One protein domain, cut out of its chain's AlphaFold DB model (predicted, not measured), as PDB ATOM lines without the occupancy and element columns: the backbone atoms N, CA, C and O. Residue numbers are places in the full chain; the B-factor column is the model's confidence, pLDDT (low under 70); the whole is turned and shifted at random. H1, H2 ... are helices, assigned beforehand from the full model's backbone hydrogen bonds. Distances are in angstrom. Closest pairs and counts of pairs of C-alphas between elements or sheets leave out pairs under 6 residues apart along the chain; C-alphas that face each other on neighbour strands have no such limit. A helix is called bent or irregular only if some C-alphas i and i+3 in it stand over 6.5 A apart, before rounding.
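This is residues 40 to 90 of the 90 residues of the protein "TetR_C_16 domain-containing protein" of Actinomyces naeslundii (UniProt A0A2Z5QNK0). Two helices of similar length, H1 and H2, lie side by side as an elongated hairpin, meeting at the end away from their link and parted towards it. H2 has a kink, and a tail, residues 85 to 90, follows it. The printed part has 51 residues, with two named helices, H1 then H2, and no named strand; its class is all helix. It is only just loose, close to compact, with a radius of gyration of the C-alphas of 12.1 A and spans of 34 by 19 by 12 A.

H1, residues 40 to 57, begins at C-alpha 40 (-7.015, 27.190, 22.562) and is 24.7 A long from first to last C-alpha. It is neither bent nor irregular, but only just: C-alphas 54 and 57 are 6.1 A apart. H2, residues 68 to 84, is 22.5 A long and ends at C-alpha 84 (-8.904, 30.426, 30.701). It is only just irregular, with C-alphas 74 and 77 6.9 A apart, and has a kink of 45 degrees near residue 75.

H1 and H2 form a helical hairpin, running opposite ways at a shallow tilt of 19 degrees. They touch through residues 40 to 47 and 79 to 83 alone; their closest C-alphas, of Arg 40 and Tyr 82, are 5.4 A apart. Every O i to N i+4 pair is within hydrogen-bond range in H1, and 11 of 13 in H2.

The C-alphas farthest apart, of Gly 65 and Pro 89, are 35.6 A apart. The printed part has no cut, and the link from H1 to H2 is short. Confidence is low, under 70, at residues 89 to 90, the latter the chain's last.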
ATOM      1  N   ARG A  40      -5.765  27.256  21.787       91.94
ATOM      2  CA  ARG A  40      -7.015  27.190  22.562       91.94
ATOM      3  C   ARG A  40      -8.230  26.997  21.659       91.94
ATOM      4  O   ARG A  40      -9.047  26.115  21.912       91.94
ATOM      5  N   ALA A  41      -8.332  27.778  20.582       88.69
ATOM      6  CA  ALA A  41      -9.425  27.655  19.621       88.69
ATOM      7  C   ALA A  41      -9.460  26.267  18.956       88.69
ATOM      8  O   ALA A  41     -10.536  25.693  18.786       88.69
ATOM      9  N   ALA A  42      -8.296  25.698  18.626       92.38
ATOM     10  CA  ALA A  42      -8.205  24.356  18.056       92.38
ATOM     11  C   ALA A  42      -8.656  23.264  19.045       92.38
ATOM     12  O   ALA A  42      -9.385  22.355  18.648       92.38
ATOM     13  N   LEU A  43      -8.283  23.367  20.326       95.12
ATOM     14  CA  LEU A  43      -8.696  22.428  21.380       95.12
ATOM     15  C   LEU A  43     -10.201  22.501  21.678       95.12
ATOM     16  O   LEU A  43     -10.868  21.478  21.823       95.12
ATOM     17  N   ILE A  44     -10.766  23.708  21.714       95.88
ATOM     18  CA  ILE A  44     -12.215  23.910  21.852       95.88
ATOM     19  C   ILE A  44     -12.943  23.306  20.649       95.88
ATOM     20  O   ILE A  44     -13.901  22.549  20.811       95.88
ATOM     21  N   GLY A  45     -12.468  23.608  19.438       92.81
ATOM     22  CA  GLY A  45     -13.047  23.096  18.202       92.81
ATOM     23  C   GLY A  45     -13.044  21.570  18.143       92.81
ATOM     24  O   GLY A  45     -14.069  20.972  17.820       92.81
ATOM     25  N   SER A  46     -11.931  20.925  18.504       96.69
ATOM     26  CA  SER A  46     -11.835  19.461  18.501       96.69
ATOM     27  C   SER A  46     -12.819  18.817  19.483       96.69
ATOM     28  O   SER A  46     -13.491  17.848  19.123       96.69
ATOM     29  N   GLN A  47     -12.981  19.396  20.678       97.38
ATOM     30  CA  GLN A  47     -13.934  18.922  21.681       97.38
ATOM     31  C   GLN A  47     -15.383  19.010  21.177       97.38
ATOM     32  O   GLN A  47     -16.142  18.043  21.287       97.38
ATOM     33  N   LEU A  48     -15.770  20.147  20.590       96.00
ATOM     34  CA  LEU A  48     -17.126  20.359  20.076       96.00
ATOM     35  C   LEU A  48     -17.433  19.466  18.869       96.00
ATOM     36  O   LEU A  48     -18.513  18.877  18.802       96.00
ATOM     37  N   VAL A  49     -16.483  19.318  17.940       96.81
ATOM     38  CA  VAL A  49     -16.630  18.422  16.783       96.81
ATOM     39  C   VAL A  49     -16.773  16.974  17.244       96.81
ATOM     40  O   VAL A  49     -17.684  16.284  16.791       96.81
ATOM     41  N   GLY A  50     -15.937  16.513  18.178       96.38
ATOM     42  CA  GLY A  50     -16.031  15.161  18.733       96.38
ATOM     43  C   GLY A  50     -17.377  14.895  19.412       96.38
ATOM     44  O   GLY A  50     -17.994  13.849  19.179       96.38
ATOM     45  N   LEU A  51     -17.882  15.861  20.186       97.06
ATOM     46  CA  LEU A  51     -19.198  15.771  20.813       97.06
ATOM     47  C   LEU A  51     -20.322  15.722  19.768       97.06
ATOM     48  O   LEU A  51     -21.204  14.869  19.856       97.06
ATOM     49  N   ALA A  52     -20.275  16.589  18.755       94.19
ATOM     50  CA  ALA A  52     -21.273  16.627  17.690       94.19
ATOM     51  C   ALA A  52     -21.280  15.333  16.860       94.19
ATOM     52  O   ALA A  52     -22.348  14.783  16.587       94.19
ATOM     53  N   MET A  53     -20.101  14.809  16.514       96.94
ATOM     54  CA  MET A  53     -19.951  13.526  15.823       96.94
ATOM     55  C   MET A  53     -20.565  12.393  16.640       96.94
ATOM     56  O   MET A  53     -21.386  11.634  16.128       96.94
ATOM     57  N   THR A  54     -20.222  12.312  17.923       96.69
ATOM     58  CA  THR A  54     -20.737  11.287  18.838       96.69
ATOM     59  C   THR A  54     -22.257  11.367  18.989       96.69
ATOM     60  O   THR A  54     -22.940  10.347  18.888       96.69
ATOM     61  N   ARG A  55     -22.798  12.573  19.195       96.56
ATOM     62  CA  ARG A  55     -24.217  12.798  19.498       96.56
ATOM     63  C   ARG A  55     -25.122  12.698  18.272       96.56
ATOM     64  O   ARG A  55     -26.167  12.059  18.347       96.56
ATOM     65  N   TYR A  56     -24.746  13.324  17.160       94.38
ATOM     66  CA  TYR A  56     -25.643  13.507  16.013       94.38
ATOM     67  C   TYR A  56     -25.343  12.573  14.843       94.38
ATOM     68  O   TYR A  56     -26.274  12.148  14.163       94.38
ATOM     69  N   VAL A  57     -24.069  12.242  14.607       94.25
ATOM     70  CA  VAL A  57     -23.667  11.430  13.447       94.25
ATOM     71  C   VAL A  57     -23.633   9.951  13.808       94.25
ATOM     72  O   VAL A  57     -24.337   9.150  13.201       94.25
ATOM     73  N   LEU A  58     -22.844   9.591  14.821       95.56
ATOM     74  CA  LEU A  58     -22.709   8.211  15.292       95.56
ATOM     75  C   LEU A  58     -23.871   7.790  16.196       95.56
ATOM     76  O   LEU A  58     -24.172   6.603  16.282       95.56
ATOM     77  N   ARG A  59     -24.516   8.762  16.855       92.75
ATOM     78  CA  ARG A  59     -25.635   8.564  17.788       92.75
ATOM     79  C   ARG A  59     -25.318   7.518  18.866       92.75
ATOM     80  O   ARG A  59     -26.121   6.629  19.136       92.75
ATOM     81  N   LEU A  60     -24.137   7.629  19.477       96.56
ATOM     82  CA  LEU A  60     -23.690   6.710  20.526       96.56
ATOM     83  C   LEU A  60     -24.386   7.020  21.854       96.56
ATOM     84  O   LEU A  60     -24.301   8.141  22.357       96.56
ATOM     85  N   GLU A  61     -25.034   6.021  22.447       94.19
ATOM     86  CA  GLU A  61     -25.620   6.143  23.784       94.19
ATOM     87  C   GLU A  61     -24.561   5.989  24.893       94.19
ATOM     88  O   GLU A  61     -23.595   5.241  24.711       94.19
ATOM     89  N   PRO A  62     -24.715   6.686  26.040       93.94
ATOM     90  CA  PRO A  62     -25.851   7.545  26.422       93.94
ATOM     91  C   PRO A  62     -25.771   8.995  25.894       93.94
ATOM     92  O   PRO A  62     -26.619   9.830  26.206       93.94
ATOM     93  N   ILE A  63     -24.730   9.340  25.129       96.38
ATOM     94  CA  ILE A  63     -24.456  10.728  24.716       96.38
ATOM     95  C   ILE A  63     -25.479  11.234  23.694       96.38
ATOM     96  O   ILE A  63     -25.788  12.426  23.684       96.38
ATOM     97  N   ALA A  64     -26.026  10.363  22.851       96.31
ATOM     98  CA  ALA A  64     -27.080  10.711  21.908       96.31
ATOM     99  C   ALA A  64     -28.379  11.135  22.613       96.31
ATOM    100  O   ALA A  64     -28.985  12.129  22.208       96.31
ATOM    101  N   GLY A  65     -28.768  10.430  23.681       94.88
ATOM    102  CA  GLY A  65     -29.974  10.711  24.461       94.88
ATOM    103  C   GLY A  65     -29.803  11.694  25.625       94.88
ATOM    104  O   GLY A  65     -30.804  12.139  26.182       94.88
ATOM    105  N   ALA A  66     -28.573  12.057  26.003       97.56
ATOM    106  CA  ALA A  66     -28.316  12.960  27.128       97.56
ATOM    107  C   ALA A  66     -29.038  14.319  26.994       97.56
ATOM    108  O   ALA A  66     -29.188  14.841  25.884       97.56
ATOM    109  N   SER A  67     -29.445  14.926  28.113       97.44
ATOM    110  CA  SER A  67     -29.952  16.305  28.116       97.44
ATOM    111  C   SER A  67     -28.833  17.302  27.807       97.44
ATOM    112  O   SER A  67     -27.649  16.996  27.959       97.44
ATOM    113  N   ILE A  68     -29.210  18.502  27.364       95.06
ATOM    114  CA  ILE A  68     -28.247  19.586  27.138       95.06
ATOM    115  C   ILE A  68     -27.564  19.949  28.458       95.06
ATOM    116  O   ILE A  68     -26.341  19.958  28.485       95.06
ATOM    117  N   ASP A  69     -28.327  20.121  29.539       97.56
ATOM    118  CA  ASP A  69     -27.804  20.452  30.872       97.56
ATOM    119  C   ASP A  69     -26.744  19.443  31.337       97.56
ATOM    120  O   ASP A  69     -25.675  19.816  31.804       97.56
ATOM    121  N   HIS A  70     -26.984  18.144  31.121       97.31
ATOM    122  CA  HIS A  70     -26.009  17.114  31.475       97.31
ATOM    123  C   HIS A  70     -24.721  17.223  30.647       97.31
ATOM    124  O   HIS A  70     -23.618  17.056  31.167       97.31
ATOM    125  N   LEU A  71     -24.846  17.491  29.344       96.56
ATOM    126  CA  LEU A  71     -23.680  17.675  28.482       96.56
ATOM    127  C   LEU A  71     -22.933  18.973  28.795       96.56
ATOM    128  O   LEU A  71     -21.709  18.992  28.705       96.56
ATOM    129  N   GLU A  72     -23.642  20.032  29.169       96.38
ATOM    130  CA  GLU A  72     -23.054  21.283  29.636       96.38
ATOM    131  C   GLU A  72     -22.244  21.049  30.912       96.38
ATOM    132  O   GLU A  72     -21.066  21.393  30.948       96.38
ATOM    133  N   GLU A  73     -22.825  20.396  31.919       97.81
ATOM    134  CA  GLU A  73     -22.132  20.070  33.170       97.81
ATOM    135  C   GLU A  73     -20.879  19.216  32.927       97.81
ATOM    136  O   GLU A  73     -19.840  19.434  33.553       97.81
ATOM    137  N   ALA A  74     -20.950  18.265  31.991       96.50
ATOM    138  CA  ALA A  74     -19.842  17.367  31.687       96.50
ATOM    139  C   ALA A  74     -18.735  18.016  30.832       96.50
ATOM    140  O   ALA A  74     -17.553  17.740  31.038       96.50
ATOM    141  N   VAL A  75     -19.093  18.843  29.843       96.38
ATOM    142  CA  VAL A  75     -18.155  19.357  28.824       96.38
ATOM    143  C   VAL A  75     -17.742  20.804  29.092       96.38
ATOM    144  O   VAL A  75     -16.617  21.189  28.764       96.38
ATOM    145  N   GLY A  76     -18.606  21.594  29.727       95.25
ATOM    146  CA  GLY A  76     -18.380  22.996  30.075       95.25
ATOM    147  C   GLY A  76     -17.053  23.240  30.800       95.25
ATOM    148  O   GLY A  76     -16.283  24.084  30.336       95.25
ATOM    149  N   PRO A  77     -16.699  22.473  31.854       97.06
ATOM    150  CA  PRO A  77     -15.417  22.629  32.544       97.06
ATOM    151  C   PRO A  77     -14.195  22.444  31.633       97.06
ATOM    152  O   PRO A  77     -13.215  23.175  31.763       97.06
ATOM    153  N   THR A  78     -14.257  21.515  30.675       95.81
ATOM    154  CA  THR A  78     -13.178  21.279  29.700       95.81
ATOM    155  C   THR A  78     -13.031  22.458  28.742       95.81
ATOM    156  O   THR A  78     -11.922  22.941  28.517       95.81
ATOM    157  N   ILE A  79     -14.146  22.974  28.217       94.94
ATOM    158  CA  ILE A  79     -14.135  24.170  27.360       94.94
ATOM    159  C   ILE A  79     -13.603  25.378  28.138       94.94
ATOM    160  O   ILE A  79     -12.754  26.111  27.632       94.94
ATOM    161  N   GLN A  80     -14.030  25.552  29.390       93.12
ATOM    162  CA  GLN A  80     -13.556  26.628  30.254       93.12
ATOM    163  C   GLN A  80     -12.056  26.503  30.555       93.12
ATOM    164  O   GLN A  80     -11.340  27.505  30.545       93.12
ATOM    165  N   HIS A  81     -11.549  25.284  30.761       93.00
ATOM    166  CA  HIS A  81     -10.118  25.033  30.920       93.00
ATOM    167  C   HIS A  81      -9.326  25.458  29.675       93.00
ATOM    168  O   HIS A  81      -8.315  26.147  29.803       93.00
ATOM    169  N   TYR A  82      -9.802  25.142  28.469       93.06
ATOM    170  CA  TYR A  82      -9.152  25.622  27.250       93.06
ATOM    171  C   TYR A  82      -9.272  27.135  27.065       93.06
ATOM    172  O   TYR A  82      -8.352  27.745  26.534       93.06
ATOM    173  N   LEU A  83     -10.344  27.779  27.526       87.50
ATOM    174  CA  LEU A  83     -10.487  29.232  27.417       87.50
ATOM    175  C   LEU A  83      -9.550  29.988  28.366       87.50
ATOM    176  O   LEU A  83      -8.858  30.908  27.939       87.50
ATOM    177  N   THR A  84      -9.519  29.605  29.642       87.19
ATOM    178  CA  THR A  84      -8.904  30.426  30.701       87.19
ATOM    179  C   THR A  84      -7.894  29.680  31.562       87.19
ATOM    180  O   THR A  84      -7.176  30.296  32.345       87.19
ATOM    181  N   GLY A  85      -7.836  28.355  31.455       87.38
ATOM    182  CA  GLY A  85      -6.900  27.530  32.207       87.38
ATOM    183  C   GLY A  85      -5.469  27.607  31.662       87.38
ATOM    184  O   GLY A  85      -5.245  28.024  30.517       87.38
ATOM    185  N   PRO A  86      -4.474  27.207  32.471       86.38
ATOM    186  CA  PRO A  86      -3.106  27.066  32.001       86.38
ATOM    187  C   PRO A  86      -3.030  25.930  30.977       86.38
ATOM    188  O   PRO A  86      -3.438  24.808  31.268       86.38
ATOM    189  N   LEU A  87      -2.484  26.224  29.798       84.06
ATOM    190  CA  LEU A  87      -2.095  25.205  28.830       84.06
ATOM    191  C   LEU A  87      -0.600  24.954  28.967       84.06
ATOM    192  O   LEU A  87       0.187  25.900  29.047       84.06
ATOM    193  N   GLN A  88      -0.215  23.684  29.009       77.75
ATOM    194  CA  GLN A  88       1.182  23.330  28.819       77.75
ATOM    195  C   GLN A  88       1.488  23.453  27.326       77.75
ATOM    196  O   GLN A  88       0.706  22.937  26.528       77.75
ATOM    197  N   PRO A  89       2.573  24.141  26.943       65.94
ATOM    198  CA  PRO A  89       2.979  24.186  25.549       65.94
ATOM    199  C   PRO A  89       3.309  22.770  25.065       65.94
ATOM    200  O   PRO A  89       3.923  21.994  25.806       65.94
ATOM    201  N   ALA A  90       2.865  22.458  23.847       62.28
ATOM    202  CA  ALA A  90       3.199  21.224  23.140       62.28
ATOM    203  C   ALA A  90       4.707  21.080  22.867       62.28
ATOM    204  O   ALA A  90       5.389  22.117  22.679       62.28
TER     205      ALA A  90